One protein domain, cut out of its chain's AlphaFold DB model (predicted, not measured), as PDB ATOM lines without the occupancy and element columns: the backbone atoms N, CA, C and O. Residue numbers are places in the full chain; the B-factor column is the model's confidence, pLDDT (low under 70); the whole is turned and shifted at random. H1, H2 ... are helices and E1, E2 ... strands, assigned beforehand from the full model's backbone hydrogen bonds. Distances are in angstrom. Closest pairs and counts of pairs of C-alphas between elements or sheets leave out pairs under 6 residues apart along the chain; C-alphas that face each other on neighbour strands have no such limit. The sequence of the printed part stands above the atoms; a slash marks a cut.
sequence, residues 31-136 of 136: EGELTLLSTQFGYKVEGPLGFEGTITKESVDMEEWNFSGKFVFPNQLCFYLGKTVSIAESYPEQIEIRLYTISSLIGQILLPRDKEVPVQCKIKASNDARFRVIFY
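AT A GLANCE: This is residues 31 to 136 of the 136 residues of an uncharacterized protein of Candidatus Hydrogenedentes bacterium (UniProt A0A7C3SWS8). Two sheets lie face to face as an elongated sandwich, E1 to E4 with E7 in one and E5, E6 and E8 in the other, and the short helix H1 sits at one end of the long axis. The printed part has 106 residues, in the order E1 E2 E3 E4 E5 E6 H1 E7 E8. The larger sheet, E1 - E2 - E3 - E4 - E7, is antiparallel; the smaller, E5 - E6 - E8, is mixed. The class is mostly strand, and the whole is only just compact, close to loose, with a radius of gyration of the C-alphas of 15.1 A and spans of 49 by 29 by 18 A.

IN THESE COORDINATES: E1, residues 33 to 36, begins at C-alpha 33 (15.539, -44.162, 10.073). E2 is 41 to 47, E3 51 to 57, and E4 64 to 73, 28.5 A long. E5, 78 to 88, spans 30.4 A and E6, 94 to 103, 28.9 A. H1 is 105 to 109, E7 115 to 124, 29.9 A, and E8 130 to 135, ending at C-alpha 135 (11.582, -34.249, 7.428).

HOW THE PARTS SIT: E1 to E4 form a meander, each strand the antiparallel neighbour of the one before; N 35 and O 44 are 3.0 A apart, N 45 and O 53 2.8 A, N 54 and O 68 2.7 A. E7 is antiparallel to E4, with N 69 and O 119 at 2.8 A. This sheet is twisted. E5 and E6 are a hairpin, with N 84 and O 98 at 3.0 A; E8 is parallel to E6, with N 97 and O 132 at 2.9 A. Between the sheets the strands stand at 20 degrees. The closest C-alphas of E5 and E7 are those of Tyr 80 and Val 117, 7.4 A. H1 is not on either sheet; 0 of 1 O i to N i+4 pairs and 2 of 2 O i to N i+3 pairs are within hydrogen-bond range.

THE WHOLE: The farthest C-alphas, of Asp 61 and Ile 109, are 49.9 A apart. The printed part has no cut and no long link. Residues 105 to 111 have pLDDT under 70.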
ATOM      1  N   GLU A  31      15.731 -37.954   5.568       96.88
ATOM      2  CA  GLU A  31      14.947 -39.182   5.658       96.88
ATOM      3  C   GLU A  31      15.128 -39.795   7.048       96.88
ATOM      4  O   GLU A  31      16.238 -39.830   7.577       96.88
ATOM      5  N   GLY A  32      14.020 -40.211   7.658       96.50
ATOM      6  CA  GLY A  32      14.014 -40.883   8.949       96.50
ATOM      7  C   GLY A  32      14.519 -42.311   8.853       96.50
ATOM      8  O   GLY A  32      14.314 -42.995   7.850       96.50
ATOM      9  N   GLU A  33      15.127 -42.775   9.935       98.00
ATOM     10  CA  GLU A  33      15.539 -44.162  10.073       98.00
ATOM     11  C   GLU A  33      14.343 -45.021  10.487       98.00
ATOM     12  O   GLU A  33      13.612 -44.695  11.427       98.00
ATOM     13  N   LEU A  34      14.142 -46.128   9.767       98.06
ATOM     14  CA  LEU A  34      13.100 -47.107  10.046       98.06
ATOM     15  C   LEU A  34      13.728 -48.406  10.541       98.06
ATOM     16  O   LEU A  34      14.449 -49.074   9.803       98.06
ATOM     17  N   THR A  35      13.396 -48.796  11.769       97.81
ATOM     18  CA  THR A  35      13.849 -50.060  12.367       97.81
ATOM     19  C   THR A  35      12.656 -50.961  12.643       97.81
ATOM     20  O   THR A  35      11.677 -50.522  13.239       97.81
ATOM     21  N   LEU A  36      12.717 -52.230  12.234       96.75
ATOM     22  CA  LEU A  36      11.637 -53.189  12.482       96.75
ATOM     23  C   LEU A  36      11.415 -53.393  13.990       96.75
ATOM     24  O   LEU A  36      12.366 -53.569  14.751       96.75
ATOM     25  N   LEU A  37      10.154 -53.400  14.418       95.69
ATOM     26  CA  LEU A  37       9.791 -53.687  15.802       95.69
ATOM     27  C   LEU A  37       9.695 -55.198  16.031       95.69
ATOM     28  O   LEU A  37       9.136 -55.929  15.219       95.69
ATOM     29  N   SER A  38      10.222 -55.672  17.160       90.00
ATOM     30  CA  SER A  38      10.212 -57.099  17.513       90.00
ATOM     31  C   SER A  38       8.910 -57.564  18.173       90.00
ATOM     32  O   SER A  38       8.617 -58.755  18.168       90.00
ATOM     33  N   THR A  39       8.137 -56.646  18.756       87.44
ATOM     34  CA  THR A  39       6.957 -56.960  19.582       87.44
ATOM     35  C   THR A  39       5.620 -56.664  18.907       87.44
ATOM     36  O   THR A  39       4.582 -57.054  19.434       87.44
ATOM     37  N   GLN A  40       5.619 -55.967  17.769       88.62
ATOM     38  CA  GLN A  40       4.410 -55.552  17.053       88.62
ATOM     39  C   GLN A  40       4.677 -55.424  15.553       88.62
ATOM     40  O   GLN A  40       5.813 -55.183  15.144       88.62
ATOM     41  N   PHE A  41       3.629 -55.539  14.733       91.94
ATOM     42  CA  PHE A  41       3.734 -55.315  13.292       91.94
ATOM     43  C   PHE A  41       3.999 -53.839  13.021       91.94
ATOM     44  O   PHE A  41       3.115 -52.999  13.196       91.94
ATOM     45  N   GLY A  42       5.223 -53.513  12.612       95.19
ATOM     46  CA  GLY A  42       5.573 -52.139  12.303       95.19
ATOM     47  C   GLY A  42       7.040 -51.792  12.447       95.19
ATOM     48  O   GLY A  42       7.910 -52.647  12.602       95.19
ATOM     49  N   TYR A  43       7.284 -50.489  12.416       97.44
ATOM     50  CA  TYR A  43       8.603 -49.882  12.434       97.44
ATOM     51  C   TYR A  43       8.681 -48.829  13.536       97.44
ATOM     52  O   TYR A  43       7.736 -48.065  13.736       97.44
ATOM     53  N   LYS A  44       9.818 -48.756  14.226       97.88
ATOM     54  CA  LYS A  44      10.263 -47.557  14.934       97.88
ATOM     55  C   LYS A  44      10.722 -46.544  13.892       97.88
ATOM     56  O   LYS A  44      11.331 -46.930  12.897       97.88
ATOM     57  N   VAL A  45      10.428 -45.274  14.135       98.12
ATOM     58  CA  VAL A  45      10.849 -44.143  13.310       98.12
ATOM     59  C   VAL A  45      11.701 -43.216  14.161       98.12
ATOM     60  O   VAL A  45      11.239 -42.749  15.202       98.12
ATOM     61  N   GLU A  46      12.907 -42.920  13.699       98.00
ATOM     62  CA  GLU A  46      13.785 -41.913  14.297       98.00
ATOM     63  C   GLU A  46      14.125 -40.838  13.267       98.00
ATOM     64  O   GLU A  46      14.207 -41.102  12.067       98.00
ATOM     65  N   GLY A  47      14.277 -39.597  13.720       95.38
ATOM     66  CA  GLY A  47      14.528 -38.477  12.823       95.38
ATOM     67  C   GLY A  47      15.114 -37.248  13.513       95.38
ATOM     68  O   GLY A  47      15.364 -37.247  14.722       95.38
ATOM     69  N   PRO A  48      15.345 -36.168  12.751       92.50
ATOM     70  CA  PRO A  48      15.910 -34.934  13.279       92.50
ATOM     71  C   PRO A  48      15.028 -34.299  14.357       92.50
ATOM     72  O   PRO A  48      13.837 -34.581  14.472       92.50
ATOM     73  N   LEU A  49      15.625 -33.373  15.116       89.25
ATOM     74  CA  LEU A  49      14.956 -32.651  16.211       89.25
ATOM     75  C   LEU A  49      14.393 -33.601  17.285       89.25
ATOM     76  O   LEU A  49      13.297 -33.382  17.804       89.25
ATOM     77  N   GLY A  50      15.145 -34.671  17.571       90.62
ATOM     78  CA  GLY A  50      14.782 -35.685  18.561       90.62
ATOM     79  C   GLY A  50      13.455 -36.365  18.246       90.62
ATOM     80  O   GLY A  50      12.693 -36.647  19.167       90.62
ATOM     81  N   PHE A  51      13.116 -36.526  16.961       96.06
ATOM     82  CA  PHE A  51      11.867 -37.175  16.597       96.06
ATOM     83  C   PHE A  51      11.946 -38.667  16.894       96.06
ATOM     84  O   PHE A  51      12.821 -39.362  16.379       96.06
ATOM     85  N   GLU A  52      10.973 -39.151  17.656       97.69
ATOM     86  CA  GLU A  52      10.787 -40.567  17.946       97.69
ATOM     87  C   GLU A  52       9.329 -40.945  17.704       97.69
ATOM     88  O   GLU A  52       8.403 -40.281  18.183       97.69
ATOM     89  N   GLY A  53       9.111 -42.025  16.964       97.81
ATOM     90  CA  GLY A  53       7.777 -42.504  16.650       97.81
ATOM     91  C   GLY A  53       7.735 -43.954  16.205       97.81
ATOM     92  O   GLY A  53       8.714 -44.696  16.275       97.81
ATOM     93  N   THR A  54       6.561 -44.361  15.748       98.19
ATOM     94  CA  THR A  54       6.253 -45.701  15.280       98.19
ATOM     95  C   THR A  54       5.246 -45.648  14.137       98.19
ATOM     96  O   THR A  54       4.325 -44.829  14.145       98.19
ATOM     97  N   ILE A  55       5.388 -46.566  13.186       97.94
ATOM     98  CA  ILE A  55       4.375 -46.912  12.184       97.94
ATOM     99  C   ILE A  55       3.949 -48.335  12.503       97.94
ATOM    100  O   ILE A  55       4.728 -49.256  12.275       97.94
ATOM    101  N   THR A  56       2.769 -48.521  13.079       97.00
ATOM    102  CA  THR A  56       2.345 -49.823  13.602       97.00
ATOM    103  C   THR A  56       0.964 -50.208  13.133       97.00
ATOM    104  O   THR A  56       0.157 -49.382  12.716       97.00
ATOM    105  N   LYS A  57       0.694 -51.500  13.223       94.25
ATOM    106  CA  LYS A  57      -0.591 -52.095  12.927       94.25
ATOM    107  C   LYS A  57      -0.921 -53.082  14.034       94.25
ATOM    108  O   LYS A  57      -0.066 -53.875  14.420       94.25
ATOM    109  N   GLU A  58      -2.136 -53.020  14.570       89.81
ATOM    110  CA  GLU A  58      -2.514 -53.890  15.693       89.81
ATOM    111  C   GLU A  58      -2.649 -55.353  15.246       89.81
ATOM    112  O   GLU A  58      -2.287 -56.263  15.986       89.81
ATOM    113  N   SER A  59      -3.126 -55.588  14.018       89.44
ATOM    114  CA  SER A  59      -3.186 -56.917  13.403       89.44
ATOM    115  C   SER A  59      -3.137 -56.845  11.874       89.44
ATOM    116  O   SER A  59      -3.404 -55.803  11.273       89.44
ATOM    117  N   VAL A  60      -2.814 -57.973  11.241       87.38
ATOM    118  CA  VAL A  60      -2.706 -58.112   9.776       87.38
ATOM    119  C   VAL A  60      -4.053 -57.882   9.071       87.38
ATOM    120  O   VAL A  60      -4.067 -57.446   7.921       87.38
ATOM    121  N   ASP A  61      -5.161 -58.111   9.781       89.44
ATOM    122  CA  ASP A  61      -6.531 -58.013   9.261       89.44
ATOM    123  C   ASP A  61      -7.082 -56.581   9.247       89.44
ATOM    124  O   ASP A  61      -8.124 -56.316   8.651       89.44
ATOM    125  N   MET A  62      -6.407 -55.635   9.904       89.12
ATOM    126  CA  MET A  62      -6.815 -54.232   9.838       89.12
ATOM    127  C   MET A  62      -6.463 -53.627   8.479       89.12
ATOM    128  O   MET A  62      -5.538 -54.066   7.811       89.12
ATOM    129  N   GLU A  63      -7.153 -52.573   8.062       89.31
ATOM    130  CA  GLU A  63      -6.786 -51.827   6.845       89.31
ATOM    131  C   GLU A  63      -5.857 -50.642   7.148       89.31
ATOM    132  O   GLU A  63      -5.144 -50.145   6.276       89.31
ATOM    133  N   GLU A  64      -5.866 -50.172   8.397       95.38
ATOM    134  CA  GLU A  64      -5.212 -48.933   8.806       95.38
ATOM    135  C   GLU A  64      -3.902 -49.199   9.543       95.38
ATOM    136  O   GLU A  64      -3.846 -49.964  10.503       95.38
ATOM    137  N   TRP A  65      -2.861 -48.494   9.117       96.69
ATOM    138  CA  TRP A  65      -1.623 -48.300   9.852       96.69
ATOM    139  C   TRP A  65      -1.730 -47.051  10.728       96.69
ATOM    140  O   TRP A  65      -2.224 -46.007  10.297       96.69
ATOM    141  N   ASN A  66      -1.224 -47.135  11.952       97.38
ATOM    142  CA  ASN A  66      -1.125 -46.036  12.897       97.38
ATOM    143  C   ASN A  66       0.292 -45.456  12.860       97.38
ATOM    144  O   ASN A  66       1.252 -46.106  13.263       97.38
ATOM    145  N   PHE A  67       0.422 -44.209  12.416       98.06
ATOM    146  CA  PHE A  67       1.635 -43.424  12.608       98.06
ATOM    147  C   PHE A  67       1.483 -42.557  13.854       98.06
ATOM    148  O   PHE A  67       0.544 -41.763  13.948       98.06
ATOM    149  N   SER A  68       2.406 -42.693  14.800       97.94
ATOM    150  CA  SER A  68       2.429 -41.931  16.049       97.94
ATOM    151  C   SER A  68       3.859 -41.575  16.411       97.94
ATOM    152  O   SER A  68       4.750 -42.399  16.267       97.94
ATOM    153  N   GLY A  69       4.101 -40.371  16.903       97.44
ATOM    154  CA  GLY A  69       5.417 -39.967  17.372       97.44
ATOM    155  C   GLY A  69       5.388 -38.614  18.050       97.44
ATOM    156  O   GLY A  69       4.327 -38.015  18.245       97.44
ATOM    157  N   LYS A  70       6.565 -38.122  18.409       97.38
ATOM    158  CA  LYS A  70       6.744 -36.793  18.979       97.38
ATOM    159  C   LYS A  70       8.063 -36.188  18.534       97.38
ATOM    160  O   LYS A  70       9.059 -36.888  18.403       97.38
ATOM    161  N   PHE A  71       8.061 -34.876  18.346       95.62
ATOM    162  CA  PHE A  71       9.287 -34.086  18.309       95.62
ATOM    163  C   PHE A  71       9.697 -33.705  19.725       95.62
ATOM    164  O   PHE A  71       8.829 -33.347  20.525       95.62
ATOM    165  N   VAL A  72      11.001 -33.694  19.997       92.94
ATOM    166  CA  VAL A  72      11.584 -33.113  21.210       92.94
ATOM    167  C   VAL A  72      12.359 -31.871  20.790       92.94
ATOM    168  O   VAL A  72      13.550 -31.903  20.483       92.94
ATOM    169  N   PHE A  73      11.644 -30.751  20.690       90.00
ATOM    170  CA  PHE A  73      12.250 -29.517  20.220       90.00
ATOM    171  C   PHE A  73      13.187 -28.927  21.273       90.00
ATOM    172  O   PHE A  73      12.754 -28.747  22.409       90.00
ATOM    173  N   PRO A  74      14.415 -28.530  20.893       81.81
ATOM    174  CA  PRO A  74      15.419 -28.060  21.847       81.81
ATOM    175  C   PRO A  74      15.087 -26.684  22.444       81.81
ATOM    176  O   PRO A  74      15.696 -26.272  23.428       81.81
ATOM    177  N   ASN A  75      14.169 -25.925  21.837       81.44
ATOM    178  CA  ASN A  75      13.749 -24.612  22.320       81.44
ATOM    179  C   ASN A  75      12.350 -24.224  21.804       81.44
ATOM    180  O   ASN A  75      11.748 -24.889  20.958       81.44
ATOM    181  N   GLN A  76      11.846 -23.087  22.293       76.69
ATOM    182  CA  GLN A  76      10.512 -22.565  21.966       76.69
ATOM    183  C   GLN A  76      10.360 -22.017  20.540       76.69
ATOM    184  O   GLN A  76       9.238 -21.731  20.130       76.69
ATOM    185  N   LEU A  77      11.456 -21.843  19.802       83.00
ATOM    186  CA  LEU A  77      11.451 -21.283  18.453       83.00
ATOM    187  C   LEU A  77      11.564 -22.351  17.355       83.00
ATOM    188  O   LEU A  77      11.783 -22.016  16.187       83.00
ATOM    189  N   CYS A  78      11.389 -23.619  17.724       85.75
ATOM    190  CA  CYS A  78      11.101 -24.715  16.811       85.75
ATOM    191  C   CYS A  78       9.592 -24.993  16.806       85.75
ATOM    192  O   CYS A  78       8.961 -25.144  17.857       85.75
ATOM    193  N   PHE A  79       9.008 -25.063  15.613       87.25
ATOM    194  CA  PHE A  79       7.575 -25.249  15.422       87.25
ATOM    195  C   PHE A  79       7.312 -26.387  14.448       87.25
ATOM    196  O   PHE A  79       7.963 -26.494  13.410       87.25
ATOM    197  N   TYR A  80       6.320 -27.207  14.776       92.62
ATOM    198  CA  TYR A  80       5.750 -28.196  13.875       92.62
ATOM    199  C   TYR A  80       4.610 -27.540  13.098       92.62
ATOM    200  O   TYR A  80       3.685 -26.991  13.699       92.62
ATOM    201  N   LEU A  81       4.700 -27.567  11.772       93.19
ATOM    202  CA  LEU A  81       3.742 -26.929  10.870       93.19
ATOM    203  C   LEU A  81       2.649 -27.895  10.410       93.19
ATOM    204  O   LEU A  81       1.578 -27.462   9.993       93.19
ATOM    205  N   GLY A  82       2.906 -29.199  10.492       94.38
ATOM    206  CA  GLY A  82       1.963 -30.227  10.083       94.38
ATOM    207  C   GLY A  82       2.631 -31.343   9.300       94.38
ATOM    208  O   GLY A  82       3.856 -31.464   9.250       94.38
ATOM    209  N   LYS A  83       1.791 -32.169   8.682       96.56
ATOM    210  CA  LYS A  83       2.221 -33.325   7.904       96.56
ATOM    211  C   LYS A  83       1.377 -33.523   6.665       96.56
ATOM    212  O   LYS A  83       0.208 -33.140   6.648       96.56
ATOM    213  N   THR A  84       1.953 -34.199   5.686       97.31
ATOM    214  CA  THR A  84       1.232 -34.750   4.540       97.31
ATOM    215  C   THR A  84       1.573 -36.226   4.389       97.31
ATOM    216  O   THR A  84       2.649 -36.671   4.785       97.31
ATOM    217  N   VAL A  85       0.625 -36.998   3.865       97.19
ATOM    218  CA  VAL A  85       0.818 -38.414   3.544       97.19
ATOM    219  C   VAL A  85       0.471 -38.578   2.075       97.19
ATOM    220  O   VAL A  85      -0.625 -38.203   1.660       97.19
ATOM    221  N   SER A  86       1.406 -39.104   1.298       96.06
ATOM    222  CA  SER A  86       1.196 -39.448  -0.106       96.06
ATOM    223  C   SER A  86       1.369 -40.944  -0.303       96.06
ATOM    224  O   SER A  86       2.295 -41.535   0.250       96.06
ATOM    225  N   ILE A  87       0.483 -41.530  -1.104       94.62
ATOM    226  CA  ILE A  87       0.473 -42.952  -1.435       94.62
ATOM    227  C   ILE A  87       0.640 -43.050  -2.950       94.62
ATOM    228  O   ILE A  87      -0.141 -42.456  -3.691       94.62
ATOM    229  N   ALA A  88       1.679 -43.745  -3.405       91.81
ATOM    230  CA  ALA A  88       1.863 -44.041  -4.819       91.81
ATOM    231  C   ALA A  88       1.099 -45.316  -5.188       91.81
ATOM    232  O   ALA A  88       1.231 -46.335  -4.506       91.81
ATOM    233  N   GLU A  89       0.361 -45.270  -6.298       83.19
ATOM    234  CA  GLU A  89      -0.398 -46.394  -6.866       83.19
ATOM    235  C   GLU A  89       0.529 -47.409  -7.570       83.19
ATOM    236  O   GLU A  89       0.392 -47.706  -8.756       83.19
ATOM    237  N   SER A  90       1.529 -47.920  -6.854       86.62
ATOM    238  CA  SER A  90       2.404 -49.007  -7.301       86.62
ATOM    239  C   SER A  90       2.241 -50.229  -6.403       86.62
ATOM    240  O   SER A  90       1.766 -50.101  -5.281       86.62
ATOM    241  N   TYR A  91       2.678 -51.408  -6.858       84.56
ATOM    242  CA  TYR A  91       2.728 -52.608  -6.019       84.56
ATOM    243  C   TYR A  91       4.187 -53.062  -5.793       84.56
ATOM    244  O   TYR A  91       4.879 -53.337  -6.777       84.56
ATOM    245  N   PRO A  92       4.671 -53.149  -4.536       89.94
ATOM    246  CA  PRO A  92       3.972 -52.742  -3.313       89.94
ATOM    247  C   PRO A  92       3.759 -51.220  -3.235       89.94
ATOM    248  O   PRO A  92       4.528 -50.440  -3.814       89.94
ATOM    249  N   GLU A  93       2.720 -50.809  -2.506       93.94
ATOM    250  CA  GLU A  93       2.375 -49.396  -2.293       93.94
ATOM    251  C   GLU A  93       3.542 -48.656  -1.640       93.94
ATOM    252  O   GLU A  93       4.146 -49.149  -0.683       93.94
ATOM    253  N   GLN A  94       3.868 -47.469  -2.152       95.75
ATOM    254  CA  GLN A  94       4.892 -46.609  -1.556       95.75
ATOM    255  C   GLN A  94       4.206 -45.484  -0.792       95.75
ATOM    256  O   GLN A  94       3.440 -44.713  -1.370       95.75
ATOM    257  N   ILE A  95       4.491 -45.385   0.500       96.38
ATOM    258  CA  ILE A  95       3.904 -44.399   1.402       96.38
ATOM    259  C   ILE A  95       4.998 -43.451   1.847       96.38
ATOM    260  O   ILE A  95       5.972 -43.857   2.479       96.38
ATOM    261  N   GLU A  96       4.803 -42.170   1.574       97.50
ATOM    262  CA  GLU A  96       5.697 -41.115   2.024       97.50
ATOM    263  C   GLU A  96       4.967 -40.209   3.016       97.50
ATOM    264  O   GLU A  96       3.960 -39.575   2.689       97.50
ATOM    265  N   ILE A  97       5.474 -40.169   4.246       97.81
ATOM    266  CA  ILE A  97       4.989 -39.312   5.326       97.81
ATOM    267  C   ILE A  97       5.934 -38.121   5.413       97.81
ATOM    268  O   ILE A  97       7.091 -38.276   5.790       97.81
ATOM    269  N   ARG A  98       5.453 -36.924   5.091       97.44
ATOM    270  CA  ARG A  98       6.248 -35.696   5.171       97.44
ATOM    271  C   ARG A  98       5.884 -34.930   6.427       97.44
ATOM    272  O   ARG A  98       4.710 -34.634   6.642       97.44
ATOM    273  N   LEU A  99       6.877 -34.585   7.235       97.12
ATOM    274  CA  LEU A  99       6.732 -33.774   8.437       97.12
ATOM    275  C   LEU A  99       7.398 -32.424   8.212       97.12
ATOM    276  O   LEU A  99       8.553 -32.367   7.803       97.12
ATOM    277  N   TYR A 100       6.668 -31.348   8.490       94.44
ATOM    278  CA  TYR A 100       7.132 -29.989   8.250       94.44
ATOM    279  C   TYR A 100       7.447 -29.301   9.567       94.44
ATOM    280  O   TYR A 100       6.582 -29.165  10.438       94.44
ATOM    281  N   THR A 101       8.680 -28.832   9.695       91.44
ATOM    282  CA  THR A 101       9.154 -28.082  10.848       91.44
ATOM    283  C   THR A 101       9.800 -26.777  10.410       91.44
ATOM    284  O   THR A 101      10.298 -26.629   9.301       91.44
ATOM    285  N   ILE A 102       9.792 -25.788  11.293       87.62
ATOM    286  CA  ILE A 102      10.562 -24.562  11.109       87.62
ATOM    287  C   ILE A 102      11.310 -24.261  12.394       87.62
ATOM    288  O   ILE A 102      10.820 -24.508  13.495       87.62
ATOM    289  N   SER A 103      12.533 -23.759  12.269       83.06
ATOM    290  CA  SER A 103      13.343 -23.327  13.407       83.06
ATOM    291  C   SER A 103      13.815 -21.904  13.160       83.06
ATOM    292  O   SER A 103      14.417 -21.633  12.123       83.06
ATOM    293  N   SER A 104      13.570 -20.999  14.104       77.62
ATOM    294  CA  SER A 104      14.168 -19.663  14.041       77.62
ATOM    295  C   SER A 104      15.664 -19.738  14.328       77.62
ATOM    296  O   SER A 104      16.088 -20.405  15.274       77.62
ATOM    297  N   LEU A 105      16.464 -18.985  13.571       68.88
ATOM    298  CA  LEU A 105      17.901 -18.829  13.831       68.88
ATOM    299  C   LEU A 105      18.175 -18.170  15.192       68.88
ATOM    300  O   LEU A 105      19.173 -18.482  15.834       68.88
ATOM    301  N   ILE A 106      17.245 -17.343  15.686       69.56
ATOM    302  CA  ILE A 106      17.331 -16.710  17.014       69.56
ATOM    303  C   ILE A 106      17.260 -17.764  18.135       69.56
ATOM    304  O   ILE A 106      17.802 -17.559  19.219       69.56
ATOM    305  N   GLY A 107      16.656 -18.929  17.871       61.69
ATOM    306  CA  GLY A 107      16.525 -20.021  18.841       61.69
ATOM    307  C   GLY A 107      17.851 -20.625  19.292       61.69
ATOM    308  O   GLY A 107      17.897 -21.210  20.366       61.69
ATOM    309  N   GLN A 108      18.934 -20.439  18.529       60.41
ATOM    310  CA  GLN A 108      20.271 -20.922  18.900       60.41
ATOM    311  C   GLN A 108      20.883 -20.149  20.081       60.41
ATOM    312  O   GLN A 108      21.816 -20.634  20.709       60.41
ATOM    313  N   ILE A 109      20.362 -18.955  20.378       65.06
ATOM    314  CA  ILE A 109      20.843 -18.072  21.453       65.06
ATOM    315  C   ILE A 109      20.000 -18.258  22.730       65.06
ATOM    316  O   ILE A 109      20.371 -17.799  23.809       65.06
ATOM    317  N   LEU A 110      18.854 -18.935  22.626       65.75
ATOM    318  CA  LEU A 110      17.983 -19.197  23.765       65.75
ATOM    319  C   LEU A 110      18.476 -20.398  24.571       65.75
ATOM    320  O   LEU A 110      19.001 -21.364  24.020       65.75
ATOM    321  N   LEU A 111      18.244 -20.348  25.885       69.69
ATOM    322  CA  LEU A 111      18.472 -21.497  26.754       69.69
ATOM    323  C   LEU A 111      17.637 -22.697  26.273       69.69
ATOM    324  O   LEU A 111      16.468 -22.502  25.907       69.69
ATOM    325  N   PRO A 112      18.200 -23.919  26.297       73.06
ATOM    326  CA  PRO A 112      17.461 -25.123  25.957       73.06
ATOM    327  C   PRO A 112      16.191 -25.234  26.799       73.06
ATOM    328  O   PRO A 112      16.214 -25.066  28.021       73.06
ATOM    329  N   ARG A 113      15.071 -25.503  26.137       78.00
ATOM    330  CA  ARG A 113      13.801 -25.811  26.787       78.00
ATOM    331  C   ARG A 113      13.085 -26.841  25.944       78.00
ATOM    332  O   ARG A 113      12.433 -26.479  24.961       78.00
ATOM    333  N   ASP A 114      13.196 -28.088  26.379       82.06
ATOM    334  CA  ASP A 114      12.579 -29.210  25.695       82.06
ATOM    335  C   ASP A 114      11.066 -29.019  25.638       82.06
ATOM    336  O   ASP A 114      10.389 -28.773  26.644       82.06
ATOM    337  N   LYS A 115      10.539 -29.082  24.418       85.81
ATOM    338  CA  LYS A 115       9.109 -29.025  24.142       85.81
ATOM    339  C   LYS A 115       8.726 -30.246  23.329       85.81
ATOM    340  O   LYS A 115       9.110 -30.365  22.166       85.81
ATOM    341  N   GLU A 116       7.920 -31.109  23.933       91.94
ATOM    342  CA  GLU A 116       7.347 -32.251  23.233       91.94
ATOM    343  C   GLU A 116       6.169 -31.813  22.360       91.94
ATOM    344  O   GLU A 116       5.268 -31.102  22.817       91.94
ATOM    345  N   VAL A 117       6.170 -32.227  21.092       93.50
ATOM    346  CA  VAL A 117       5.066 -31.966  20.161       93.50
ATOM    347  C   VAL A 117       4.620 -33.279  19.521       93.50
ATOM    348  O   VAL A 117       5.369 -33.828  18.711       93.50
ATOM    349  N   PRO A 118       3.424 -33.798  19.866       96.50
ATOM    350  CA  PRO A 118       2.949 -35.074  19.352       96.50
ATOM    351  C   PRO A 118       2.494 -34.971  17.892       96.50
ATOM    352  O   PRO A 118       1.974 -33.948  17.441       96.50
ATOM    353  N   VAL A 119       2.641 -36.074  17.163       96.38
ATOM    354  CA  VAL A 119       2.245 -36.232  15.764       96.38
ATOM    355  C   VAL A 119       1.540 -37.570  15.599       96.38
ATOM    356  O   VAL A 119       2.114 -38.603  15.919       96.38
ATOM    357  N   GLN A 120       0.309 -37.565  15.083       97.12
ATOM    358  CA  GLN A 120      -0.459 -38.795  14.863       97.12
ATOM    359  C   GLN A 120      -1.288 -38.746  13.575       97.12
ATOM    360  O   GLN A 120      -1.850 -37.699  13.230       97.12
ATOM    361  N   CYS A 121      -1.377 -39.868  12.859       96.50
ATOM    362  CA  CYS A 121      -2.369 -40.113  11.808       96.50
ATOM    363  C   CYS A 121      -2.574 -41.599  11.535       96.50
ATOM    364  O   CYS A 121      -1.707 -42.423  11.805       96.50
ATOM    365  N   LYS A 122      -3.709 -41.892  10.906       96.88
ATOM    366  CA  LYS A 122      -4.034 -43.195  10.338       96.88
ATOM    367  C   LYS A 122      -3.769 -43.187   8.838       96.88
ATOM    368  O   LYS A 122      -4.017 -42.175   8.181       96.88
ATOM    369  N   ILE A 123      -3.266 -44.295   8.316       96.12
ATOM    370  CA  ILE A 123      -2.897 -44.460   6.911       96.12
ATOM    371  C   ILE A 123      -3.543 -45.749   6.416       96.12
ATOM    372  O   ILE A 123      -3.235 -46.825   6.919       96.12
ATOM    373  N   LYS A 124      -4.447 -45.650   5.442       94.44
ATOM    374  CA  LYS A 124      -5.029 -46.828   4.790       94.44
ATOM    375  C   LYS A 124      -4.051 -47.345   3.751       94.44
ATOM    376  O   LYS A 124      -3.761 -46.621   2.803       94.44
ATOM    377  N   ALA A 125      -3.534 -48.547   3.969       92.88
ATOM    378  CA  ALA A 125      -2.581 -49.166   3.066       92.88
ATOM    379  C   ALA A 125      -2.469 -50.675   3.285       92.88
ATOM    380  O   ALA A 125      -2.752 -51.205   4.363       92.88
ATOM    381  N   SER A 126      -1.985 -51.349   2.250       92.12
ATOM    382  CA  SER A 126      -1.668 -52.771   2.236       92.12
ATOM    383  C   SER A 126      -0.632 -53.168   3.298       92.12
ATOM    384  O   SER A 126       0.114 -52.348   3.840       92.12
ATOM    385  N   ASN A 127      -0.580 -54.468   3.604       92.00
ATOM    386  CA  ASN A 127       0.410 -55.036   4.524       92.00
ATOM    387  C   ASN A 127       1.838 -55.005   3.955       92.00
ATOM    388  O   ASN A 127       2.796 -54.910   4.718       92.00
ATOM    389  N   ASP A 128       1.967 -55.032   2.628       91.38
ATOM    390  CA  ASP A 128       3.252 -55.029   1.923       91.38
ATOM    391  C   ASP A 128       3.798 -53.614   1.677       91.38
ATOM    392  O   ASP A 128       4.850 -53.453   1.049       91.38
ATOM    393  N   ALA A 129       3.084 -52.586   2.147       93.50
ATOM    394  CA  ALA A 129       3.433 -51.201   1.899       93.50
ATOM    395  C   ALA A 129       4.838 -50.851   2.410       93.50
ATOM    396  O   ALA A 129       5.297 -51.292   3.469       93.50
ATOM    397  N   ARG A 130       5.531 -50.018   1.637       95.44
ATOM    398  CA  ARG A 130       6.864 -49.514   1.959       95.44
ATOM    399  C   ARG A 130       6.749 -48.079   2.427       95.44
ATOM    400  O   ARG A 130       6.239 -47.222   1.712       95.44
ATOM    401  N   PHE A 131       7.230 -47.833   3.636       97.00
ATOM    402  CA  PHE A 131       7.155 -46.529   4.268       97.00
ATOM    403  C   PHE A 131       8.456 -45.758   4.093       97.00
ATOM    404  O   PHE A 131       9.543 -46.327   4.159       97.00
ATOM    405  N   ARG A 132       8.320 -44.445   3.934       97.25
ATOM    406  CA  ARG A 132       9.390 -43.458   4.039       97.25
ATOM    407  C   ARG A 132       8.882 -42.287   4.863       97.25
ATOM    408  O   ARG A 132       7.735 -41.864   4.699       97.25
ATOM    409  N   VAL A 133       9.722 -41.761   5.745       97.75
ATOM    410  CA  VAL A 133       9.388 -40.591   6.565       97.75
ATOM    411  C   VAL A 133      10.382 -39.494   6.246       97.75
ATOM    412  O   VAL A 133      11.582 -39.680   6.405       97.75
ATOM    413  N   ILE A 134       9.884 -38.364   5.762       97.44
ATOM    414  CA  ILE A 134      10.692 -37.260   5.260       97.44
ATOM    415  C   ILE A 134      10.471 -36.034   6.138       97.44
ATOM    416  O   ILE A 134       9.336 -35.642   6.408       97.44
ATOM    417  N   PHE A 135      11.561 -35.410   6.556       95.56
ATOM    418  CA  PHE A 135      11.582 -34.249   7.428       95.56
ATOM    419  C   PHE A 135      12.017 -33.017   6.641       95.56
ATOM    420  O   PHE A 135      13.084 -33.012   6.014       95.56
ATOM    421  N   TYR A 136      11.175 -31.989   6.706       90.44
ATOM    422  CA  TYR A 136      11.382 -30.661   6.136       90.44
ATOM    423  C   TYR A 136      11.603 -29.626   7.244       90.44
ATOM    424  O   TYR A 136      10.915 -29.702   8.295       90.44
TER     425      TYR A 136